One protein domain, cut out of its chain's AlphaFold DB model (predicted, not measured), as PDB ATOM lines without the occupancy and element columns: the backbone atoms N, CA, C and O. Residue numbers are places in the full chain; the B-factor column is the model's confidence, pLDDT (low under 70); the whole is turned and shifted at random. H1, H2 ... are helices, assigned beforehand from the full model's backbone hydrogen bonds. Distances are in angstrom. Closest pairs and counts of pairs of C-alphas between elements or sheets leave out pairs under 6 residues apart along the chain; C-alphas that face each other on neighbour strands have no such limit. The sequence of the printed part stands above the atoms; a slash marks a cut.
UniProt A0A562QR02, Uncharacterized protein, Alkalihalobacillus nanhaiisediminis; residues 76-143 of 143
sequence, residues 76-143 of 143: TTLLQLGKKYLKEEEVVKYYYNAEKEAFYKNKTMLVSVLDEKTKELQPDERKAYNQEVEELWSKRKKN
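AT A GLANCE: This is residues 76 to 143 of the 143 residues of an uncharacterized protein of Alkalihalobacillus nanhaiisediminis (UniProt A0A562QR02). Picture a long helix, H4, at one end of a flat model, running back from H3 as the second limb of a V, while H1 stands beside both and makes a triangle of helix centres with them. The short helix H2 packs on H1 and H3 away from H4, the long link of residues 94 to 106 makes the end of the model opposite H4, and residues 137 to 143 stick out; the contacts between the helices are few. The printed part has 68 residues, with four named helices in the order H1, H2, H3, H4 and no named strand, and its class is all helix. It is only just compact, close to loose, with a radius of gyration of the C-alphas of 12.8 A, and its C-alphas span 38 by 31 by 16 A.

HOW THE PARTS SIT: Look first at H4, residues 123 to 141, and H1, residues 76 to 85: they only just touch, with 3 pairs of C-alphas within 8 A, the closest being those of Tyr 85 and Glu 125 at 7.3 A. H4 touches H1 with residues 125 to 129 alone, and the two run opposite ways at a shallow tilt of 18 degrees. H1 is the hub, touching three helices. It only just touches H3, residues 107 to 120, with 3 such pairs, the closest being the C-alphas of Gly 82 and Leu 114 at 7.0 A; H3 uses residues 110 to 114 alone. Those two run the same way at a shallow tilt of 27 degrees. H1 also only just touches H2, residues 90 to 93, with 3 pairs, closest at the C-alphas of Gly 82 and Val 92, 5.9 A. H2 touches H3, which uses residues 109 to 113 alone; the closest C-alphas are those of Val 91 and Leu 110, 5.8 A. H3 and H4 are close but not clearly touching, at a steep tilt of 42 degrees, opposite ways, with the C-alphas of Thr 118 and Arg 126 closest at 6.3 A. H2 and H4 are apart. In H1 and H4 every O i to N i+4 pair is within hydrogen-bond range, in H3 8 of 10 are, and H2 is too short for such a pair.

IN THESE COORDINATES: Find C-alpha 123 at (-46.684, -58.818, -45.099); from there H4 runs 27.2 A to C-alpha 141 at (-62.681, -40.124, -33.427). H3 covers 20.4 A from Lys 107 to Glu 120. H1 begins at C-alpha 76, (-44.726, -39.453, -30.032), and runs 14.5 A to Tyr 85. H2 follows from Glu 90 to Lys 93.

THE WHOLE: Glu 99 and Lys 142 have the two C-alphas farthest apart, 39.8 A. The printed part has no cut. The link from H2 to H3, 13 residues, is long; those from H1 to H2 and from H3 to H4 are tight. The mean pLDDT of the printed part is 88.5, and residues 142 to 143 are under 70.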
ATOM      1  N   THR A  76     -44.907 -38.390 -31.024       91.94
ATOM      2  CA  THR A  76     -44.726 -39.453 -30.032       91.94
ATOM      3  C   THR A  76     -45.272 -40.793 -30.516       91.94
ATOM      4  O   THR A  76     -44.596 -41.804 -30.354       91.94
ATOM      5  N   THR A  77     -46.447 -40.806 -31.152       91.50
ATOM      6  CA  THR A  77     -47.035 -42.031 -31.711       91.50
ATOM      7  C   THR A  77     -46.277 -42.498 -32.949       91.50
ATOM      8  O   THR A  77     -46.040 -43.691 -33.086       91.50
ATOM      9  N   LEU A  78     -45.811 -41.577 -33.801       91.94
ATOM     10  CA  LEU A  78     -44.958 -41.918 -34.948       91.94
ATOM     11  C   LEU A  78     -43.664 -42.611 -34.498       91.94
ATOM     12  O   LEU A  78     -43.290 -43.645 -35.036       91.94
ATOM     13  N   LEU A  79     -43.016 -42.087 -33.454       93.88
ATOM     14  CA  LEU A  79     -41.816 -42.695 -32.882       93.88
ATOM     15  C   LEU A  79     -42.097 -44.033 -32.197       93.88
ATOM     16  O   LEU A  79     -41.237 -44.905 -32.215       93.88
ATOM     17  N   GLN A  80     -43.265 -44.213 -31.574       93.81
ATOM     18  CA  GLN A  80     -43.656 -45.508 -31.009       93.81
ATOM     19  C   GLN A  80     -43.820 -46.562 -32.104       93.81
ATOM     20  O   GLN A  80     -43.271 -47.653 -31.965       93.81
ATOM     21  N   LEU A  81     -44.513 -46.220 -33.192       91.69
ATOM     22  CA  LEU A  81     -44.673 -47.091 -34.354       91.69
ATOM     23  C   LEU A  81     -43.313 -47.416 -34.984       91.69
ATOM     24  O   LEU A  81     -42.970 -48.587 -35.132       91.69
ATOM     25  N   GLY A  82     -42.487 -46.399 -35.242       90.88
ATOM     26  CA  GLY A  82     -41.133 -46.591 -35.756       90.88
ATOM     27  C   GLY A  82     -40.288 -47.494 -34.855       90.88
ATOM     28  O   GLY A  82     -39.661 -48.428 -35.323       90.88
ATOM     29  N   LYS A  83     -40.332 -47.321 -33.532       93.00
ATOM     30  CA  LYS A  83     -39.585 -48.186 -32.599       93.00
ATOM     31  C   LYS A  83     -40.103 -49.619 -32.516       93.00
ATOM     32  O   LYS A  83     -39.378 -50.479 -32.024       93.00
ATOM     33  N   LYS A  84     -41.349 -49.887 -32.898       92.19
ATOM     34  CA  LYS A  84     -41.886 -51.250 -32.917       92.19
ATOM     35  C   LYS A  84     -41.486 -51.977 -34.194       92.19
ATOM     36  O   LYS A  84     -40.979 -53.087 -34.097       92.19
ATOM     37  N   TYR A  85     -41.672 -51.316 -35.333       89.94
ATOM     38  CA  TYR A  85     -41.630 -51.933 -36.660       89.94
ATOM     39  C   TYR A  85     -40.381 -51.577 -37.482       89.94
ATOM     40  O   TYR A  85     -40.016 -52.306 -38.389       89.94
ATOM     41  N   LEU A  86     -39.712 -50.465 -37.173       89.75
ATOM     42  CA  LEU A  86     -38.621 -49.867 -37.958       89.75
ATOM     43  C   LEU A  86     -37.478 -49.405 -37.042       89.75
ATOM     44  O   LEU A  86     -37.060 -48.246 -37.043       89.75
ATOM     45  N   LYS A  87     -36.999 -50.319 -36.192       88.44
ATOM     46  CA  LYS A  87     -35.955 -50.031 -35.189       88.44
ATOM     47  C   LYS A  87     -34.615 -49.637 -35.804       88.44
ATOM     48  O   LYS A  87     -33.831 -48.950 -35.152       88.44
ATOM     49  N   GLU A  88     -34.357 -50.112 -37.015       87.88
ATOM     50  CA  GLU A  88     -33.082 -49.953 -37.713       87.88
ATOM     51  C   GLU A  88     -32.954 -48.585 -38.389       87.88
ATOM     52  O   GLU A  88     -31.844 -48.119 -38.634       87.88
ATOM     53  N   GLU A  89     -34.075 -47.895 -38.612       89.44
ATOM     54  CA  GLU A  89     -34.090 -46.626 -39.326       89.44
ATOM     55  C   GLU A  89     -33.446 -45.494 -38.519       89.44
ATOM     56  O   GLU A  89     -33.823 -45.180 -37.380       89.44
ATOM     57  N   GLU A  90     -32.488 -44.813 -39.151       89.06
ATOM     58  CA  GLU A  90     -31.719 -43.734 -38.532       89.06
ATOM     59  C   GLU A  90     -32.611 -42.584 -38.058       89.06
ATOM     60  O   GLU A  90     -32.383 -42.018 -36.987       89.06
ATOM     61  N   VAL A  91     -33.669 -42.279 -38.813       89.25
ATOM     62  CA  VAL A  91     -34.611 -41.200 -38.496       89.25
ATOM     63  C   VAL A  91     -35.350 -41.464 -37.185       89.25
ATOM     64  O   VAL A  91     -35.613 -40.537 -36.420       89.25
ATOM     65  N   VAL A  92     -35.655 -42.730 -36.880       91.19
ATOM     66  CA  VAL A  92     -36.318 -43.126 -35.630       91.19
ATOM     67  C   VAL A  92     -35.329 -43.082 -34.465       91.19
ATOM     68  O   VAL A  92     -35.666 -42.603 -33.377       91.19
ATOM     69  N   LYS A  93     -34.100 -43.562 -34.687       93.12
ATOM     70  CA  LYS A  93     -33.050 -43.648 -33.661       93.12
ATOM     71  C   LYS A  93     -32.518 -42.276 -33.251       93.12
ATOM     72  O   LYS A  93     -32.348 -42.009 -32.062       93.12
ATOM     73  N   TYR A  94     -32.278 -41.405 -34.225       94.06
ATOM     74  CA  TYR A  94     -31.616 -40.117 -34.033       94.06
ATOM     75  C   TYR A  94     -32.578 -38.931 -34.024       94.06
ATOM     76  O   TYR A  94     -32.127 -37.791 -34.023       94.06
ATOM     77  N   TYR A  95     -33.887 -39.174 -33.922       93.12
ATOM     78  CA  TYR A  95     -34.895 -38.112 -33.931       93.12
ATOM     79  C   TYR A  95     -34.629 -36.989 -32.914       93.12
ATOM     80  O   TYR A  95     -34.951 -35.833 -33.159       93.12
ATOM     81  N   TYR A  96     -34.046 -37.300 -31.754       92.56
ATOM     82  CA  TYR A  96     -33.682 -36.296 -30.745       92.56
ATOM     83  C   TYR A  96     -32.171 -36.079 -30.611       92.56
ATOM     84  O   TYR A  96     -31.748 -35.393 -29.681       92.56
ATOM     85  N   ASN A  97     -31.363 -36.629 -31.519       93.19
ATOM     86  CA  ASN A  97     -29.919 -36.428 -31.505       93.19
ATOM     87  C   ASN A  97     -29.561 -35.113 -32.211       93.19
ATOM     88  O   ASN A  97     -29.722 -35.001 -33.422       93.19
ATOM     89  N   ALA A  98     -29.080 -34.133 -31.446       90.69
ATOM     90  CA  ALA A  98     -28.693 -32.826 -31.970       90.69
ATOM     91  C   ALA A  98     -27.421 -32.874 -32.836       90.69
ATOM     92  O   ALA A  98     -27.261 -32.029 -33.704       90.69
ATOM     93  N   GLU A  99     -26.552 -33.872 -32.646       92.38
ATOM     94  CA  GLU A  99     -25.324 -34.039 -33.442       92.38
ATOM     95  C   GLU A  99     -25.624 -34.445 -34.888       92.38
ATOM     96  O   GLU A  99     -24.837 -34.188 -35.795       92.38
ATOM     97  N   LYS A 100     -26.782 -35.076 -35.116       90.12
ATOM     98  CA  LYS A 100     -27.258 -35.428 -36.453       90.12
ATOM     99  C   LYS A 100     -28.358 -34.465 -36.891       90.12
ATOM    100  O   LYS A 100     -29.541 -34.809 -36.883       90.12
ATOM    101  N   GLU A 101     -27.954 -33.270 -37.312       88.31
ATOM    102  CA  GLU A 101     -28.860 -32.171 -37.680       88.31
ATOM    103  C   GLU A 101     -29.933 -32.572 -38.704       88.31
ATOM    104  O   GLU A 101     -31.089 -32.180 -38.561       88.31
ATOM    105  N   ALA A 102     -29.594 -33.423 -39.680       88.81
ATOM    106  CA  ALA A 102     -30.535 -33.897 -40.700       88.81
ATOM    107  C   ALA A 102     -31.782 -34.590 -40.111       88.81
ATOM    108  O   ALA A 102     -32.888 -34.463 -40.646       88.81
ATOM    109  N   PHE A 103     -31.613 -35.296 -38.988       89.75
ATOM    110  CA  PHE A 103     -32.664 -36.080 -38.335       89.75
ATOM    111  C   PHE A 103     -33.245 -35.390 -37.096       89.75
ATOM    112  O   PHE A 103     -34.295 -35.807 -36.595       89.75
ATOM    113  N   TYR A 104     -32.600 -34.333 -36.596       94.19
ATOM    114  CA  TYR A 104     -32.985 -33.688 -35.349       94.19
ATOM    115  C   TYR A 104     -34.370 -33.037 -35.442       94.19
ATOM    116  O   TYR A 104     -34.584 -32.040 -36.126       94.19
ATOM    117  N   LYS A 105     -35.330 -33.610 -34.710       92.25
ATOM    118  CA  LYS A 105     -36.737 -33.196 -34.617       92.25
ATOM    119  C   LYS A 105     -37.428 -33.053 -35.976       92.25
ATOM    120  O   LYS A 105     -38.441 -32.360 -36.099       92.25
ATOM    121  N   ASN A 106     -36.930 -33.752 -36.991       92.00
ATOM    122  CA  ASN A 106     -37.429 -33.641 -38.350       92.00
ATOM    123  C   ASN A 106     -38.665 -34.534 -38.552       92.00
ATOM    124  O   ASN A 106     -38.567 -35.724 -38.860       92.00
ATOM    125  N   LYS A 107     -39.863 -33.971 -38.327       91.44
ATOM    126  CA  LYS A 107     -41.126 -34.722 -38.452       91.44
ATOM    127  C   LYS A 107     -41.416 -35.144 -39.894       91.44
ATOM    128  O   LYS A 107     -41.908 -36.248 -40.089       91.44
ATOM    129  N   THR A 108     -41.168 -34.279 -40.875       91.38
ATOM    130  CA  THR A 108     -41.501 -34.571 -42.279       91.38
ATOM    131  C   THR A 108     -40.712 -35.775 -42.768       91.38
ATOM    132  O   THR A 108     -41.301 -36.706 -43.304       91.38
ATOM    133  N   MET A 109     -39.416 -35.821 -42.453       91.62
ATOM    134  CA  MET A 109     -38.558 -36.954 -42.786       91.62
ATOM    135  C   MET A 109     -38.991 -38.250 -42.089       91.62
ATOM    136  O   MET A 109     -39.019 -39.303 -42.718       91.62
ATOM    137  N   LEU A 110     -39.393 -38.180 -40.813       92.12
ATOM    138  CA  LEU A 110     -39.905 -39.343 -40.076       92.12
ATOM    139  C   LEU A 110     -41.151 -39.940 -40.738       92.12
ATOM    140  O   LEU A 110     -41.291 -41.156 -40.811       92.12
ATOM    141  N   VAL A 111     -42.051 -39.083 -41.207       91.44
ATOM    142  CA  VAL A 111     -43.274 -39.497 -41.894       91.44
ATOM    143  C   VAL A 111     -42.957 -40.138 -43.243       91.44
ATOM    144  O   VAL A 111     -43.452 -41.228 -43.505       91.44
ATOM    145  N   SER A 112     -42.099 -39.516 -44.057       90.12
ATOM    146  CA  SER A 112     -41.699 -40.070 -45.356       90.12
ATOM    147  C   SER A 112     -41.068 -41.454 -45.214       90.12
ATOM    148  O   SER A 112     -41.480 -42.385 -45.896       90.12
ATOM    149  N   VAL A 113     -40.138 -41.619 -44.265       90.38
ATOM    150  CA  VAL A 113     -39.496 -42.918 -44.015       90.38
ATOM    151  C   VAL A 113     -40.499 -43.956 -43.521       90.38
ATOM    152  O   VAL A 113     -40.444 -45.098 -43.961       90.38
ATOM    153  N   LEU A 114     -41.447 -43.584 -42.655       89.88
ATOM    154  CA  LEU A 114     -42.513 -44.498 -42.239       89.88
ATOM    155  C   LEU A 114     -43.371 -44.942 -43.433       89.88
ATOM    156  O   LEU A 114     -43.632 -46.133 -43.580       89.88
ATOM    157  N   ASP A 115     -43.778 -44.024 -44.306       88.44
ATOM    158  CA  ASP A 115     -44.613 -44.341 -45.472       88.44
ATOM    159  C   ASP A 115     -43.877 -45.194 -46.523       88.44
ATOM    160  O   ASP A 115     -44.494 -46.027 -47.190       88.44
ATOM    161  N   GLU A 116     -42.567 -45.008 -46.685       88.94
ATOM    162  CA  GLU A 116     -41.742 -45.796 -47.606       88.94
ATOM    163  C   GLU A 116     -41.423 -47.174 -47.026       88.94
ATOM    164  O   GLU A 116     -41.746 -48.200 -47.629       88.94
ATOM    165  N   LYS A 117     -40.861 -47.219 -45.818       88.44
ATOM    166  CA  LYS A 117     -40.362 -48.456 -45.217       88.44
ATOM    167  C   LYS A 117     -41.462 -49.420 -44.803       88.44
ATOM    168  O   LYS A 117     -41.269 -50.628 -44.853       88.44
ATOM    169  N   THR A 118     -42.659 -48.925 -44.495       86.56
ATOM    170  CA  THR A 118     -43.822 -49.800 -44.256       86.56
ATOM    171  C   THR A 118     -44.255 -50.593 -45.489       86.56
ATOM    172  O   THR A 118     -44.942 -51.603 -45.339       86.56
ATOM    173  N   LYS A 119     -43.858 -50.186 -46.702       85.25
ATOM    174  CA  LYS A 119     -44.097 -50.964 -47.930       85.25
ATOM    175  C   LYS A 119     -43.102 -52.110 -48.086       85.25
ATOM    176  O   LYS A 119     -43.471 -53.134 -48.651       85.25
ATOM    177  N   GLU A 120     -41.884 -51.927 -47.582       86.19
ATOM    178  CA  GLU A 120     -40.800 -52.919 -47.599       86.19
ATOM    179  C   GLU A 120     -40.937 -53.960 -46.473       86.19
ATOM    180  O   GLU A 120     -40.288 -55.002 -46.514       86.19
ATOM    181  N   LEU A 121     -41.793 -53.697 -45.479       83.50
ATOM    182  CA  LEU A 121     -42.039 -54.602 -44.359       83.50
ATOM    183  C   LEU A 121     -42.636 -55.946 -44.790       83.50
ATOM    184  O   LEU A 121     -43.406 -56.043 -45.751       83.50
ATOM    185  N   GLN A 122     -42.362 -56.980 -43.990       87.50
ATOM    186  CA  GLN A 122     -42.948 -58.301 -44.176       87.50
ATOM    187  C   GLN A 122     -44.493 -58.210 -44.137       87.50
ATOM    188  O   GLN A 122     -45.041 -57.442 -43.336       87.50
ATOM    189  N   PRO A 123     -45.232 -58.977 -44.966       85.81
ATOM    190  CA  PRO A 123     -46.684 -58.818 -45.099       85.81
ATOM    191  C   PRO A 123     -47.458 -58.925 -43.780       85.81
ATOM    192  O   PRO A 123     -48.459 -58.231 -43.595       85.81
ATOM    193  N   ASP A 124     -46.993 -59.767 -42.857       87.75
ATOM    194  CA  ASP A 124     -47.627 -59.966 -41.553       87.75
ATOM    195  C   ASP A 124     -47.406 -58.770 -40.619       87.75
ATOM    196  O   ASP A 124     -48.354 -58.261 -40.018       87.75
ATOM    197  N   GLU A 125     -46.180 -58.247 -40.566       86.31
ATOM    198  CA  GLU A 125     -45.851 -57.053 -39.782       86.31
ATOM    199  C   GLU A 125     -46.560 -55.814 -40.328       86.31
ATOM    200  O   GLU A 125     -47.076 -54.996 -39.565       86.31
ATOM    201  N   ARG A 126     -46.669 -55.707 -41.656       86.25
ATOM    202  CA  ARG A 126     -47.396 -54.626 -42.323       86.25
ATOM    203  C   ARG A 126     -48.888 -54.643 -41.988       86.25
ATOM    204  O   ARG A 126     -49.476 -53.587 -41.754       86.25
ATOM    205  N   LYS A 127     -49.513 -55.826 -41.934       87.81
ATOM    206  CA  LYS A 127     -50.910 -55.959 -41.485       87.81
ATOM    207  C   LYS A 127     -51.070 -55.492 -40.040       87.81
ATOM    208  O   LYS A 127     -51.983 -54.715 -39.766       87.81
ATOM    209  N   ALA A 128     -50.174 -55.913 -39.147       88.94
ATOM    210  CA  ALA A 128     -50.200 -55.501 -37.744       88.94
ATOM    211  C   ALA A 128     -50.027 -53.979 -37.589       88.94
ATOM    212  O   ALA A 128     -50.775 -53.344 -36.846       88.94
ATOM    213  N   TYR A 129     -49.098 -53.381 -38.342       89.62
ATOM    214  CA  TYR A 129     -48.899 -51.932 -38.386       89.62
ATOM    215  C   TYR A 129     -50.179 -51.193 -38.803       89.62
ATOM    216  O   TYR A 129     -50.619 -50.272 -38.115       89.62
ATOM    217  N   ASN A 130     -50.810 -51.620 -39.901       88.75
ATOM    218  CA  ASN A 130     -52.027 -50.983 -40.406       88.75
ATOM    219  C   ASN A 130     -53.185 -51.065 -39.399       88.75
ATOM    220  O   ASN A 130     -53.883 -50.072 -39.196       88.75
ATOM    221  N   GLN A 131     -53.351 -52.208 -38.726       89.94
ATOM    222  CA  GLN A 131     -54.354 -52.373 -37.670       89.94
ATOM    223  C   GLN A 131     -54.106 -51.422 -36.493       89.94
ATOM    224  O   GLN A 131     -55.034 -50.760 -36.025       89.94
ATOM    225  N   GLU A 132     -52.856 -51.290 -36.036       90.94
ATOM    226  CA  GLU A 132     -52.521 -50.374 -34.941       90.94
ATOM    227  C   GLU A 132     -52.793 -48.909 -35.333       90.94
ATOM    228  O   GLU A 132     -53.345 -48.135 -34.544       90.94
ATOM    229  N   VAL A 133     -52.479 -48.525 -36.574       89.38
ATOM    230  CA  VAL A 133     -52.791 -47.190 -37.104       89.38
ATOM    231  C   VAL A 133     -54.306 -46.947 -37.147       89.38
ATOM    232  O   VAL A 133     -54.767 -45.899 -36.684       89.38
ATOM    233  N   GLU A 134     -55.101 -47.903 -37.631       88.56
ATOM    234  CA  GLU A 134     -56.572 -47.829 -37.637       88.56
ATOM    235  C   GLU A 134     -57.169 -47.676 -36.234       88.56
ATOM    236  O   GLU A 134     -58.079 -46.862 -36.016       88.56
ATOM    237  N   GLU A 135     -56.641 -48.408 -35.255       89.62
ATOM    238  CA  GLU A 135     -57.060 -48.273 -33.865       89.62
ATOM    239  C   GLU A 135     -56.771 -46.878 -33.313       89.62
ATOM    240  O   GLU A 135     -57.616 -46.296 -32.624       89.62
ATOM    241  N   LEU A 136     -55.587 -46.327 -33.594       88.00
ATOM    242  CA  LEU A 136     -55.208 -44.984 -33.154       88.00
ATOM    243  C   LEU A 136     -56.153 -43.927 -33.738       88.00
ATOM    244  O   LEU A 136     -56.598 -43.029 -33.014       88.00
ATOM    245  N   TRP A 137     -56.516 -44.053 -35.014       83.75
ATOM    246  CA  TRP A 137     -57.514 -43.189 -35.648       83.75
ATOM    247  C   TRP A 137     -58.902 -43.347 -35.020       83.75
ATOM    248  O   TRP A 137     -59.565 -42.349 -34.724       83.75
ATOM    249  N   SER A 138     -59.327 -44.579 -34.744       85.88
ATOM    250  CA  SER A 138     -60.622 -44.872 -34.118       85.88
ATOM    251  C   SER A 138     -60.722 -44.329 -32.689       85.88
ATOM    252  O   SER A 138     -61.749 -43.763 -32.311       85.88
ATOM    253  N   LYS A 139     -59.646 -44.433 -31.899       86.00
ATOM    254  CA  LYS A 139     -59.563 -43.869 -30.539       86.00
ATOM    255  C   LYS A 139     -59.662 -42.342 -30.552       86.00
ATOM    256  O   LYS A 139     -60.268 -41.772 -29.652       86.00
ATOM    257  N   ARG A 140     -59.117 -41.675 -31.577       78.69
ATOM    258  CA  ARG A 140     -59.218 -40.211 -31.719       78.69
ATOM    259  C   ARG A 140     -60.605 -39.746 -32.143       78.69
ATOM    260  O   ARG A 140     -61.043 -38.731 -31.633       78.69
ATOM    261  N   LYS A 141     -61.304 -40.475 -33.021       75.44
ATOM    262  CA  LYS A 141     -62.681 -40.124 -33.427       75.44
ATOM    263  C   LYS A 141     -63.699 -40.223 -32.282       75.44
ATOM    264  O   LYS A 141     -64.756 -39.611 -32.365       75.44
ATOM    265  N   LYS A 142     -63.409 -41.021 -31.249       66.38
ATOM    266  CA  LYS A 142     -64.288 -41.220 -30.083       66.38
ATOM    267  C   LYS A 142     -64.105 -40.178 -28.967       66.38
ATOM    268  O   LYS A 142     -64.930 -40.162 -28.057       66.38
ATOM    269  N   ASN A 143     -63.052 -39.357 -29.018       52.53
ATOM    270  CA  ASN A 143     -62.745 -38.309 -28.031       52.53
ATOM    271  C   ASN A 143     -63.083 -36.920 -28.570       52.53
ATOM    272  O   ASN A 143     -63.472 -36.068 -27.740       52.53
TER     273      ASN A 143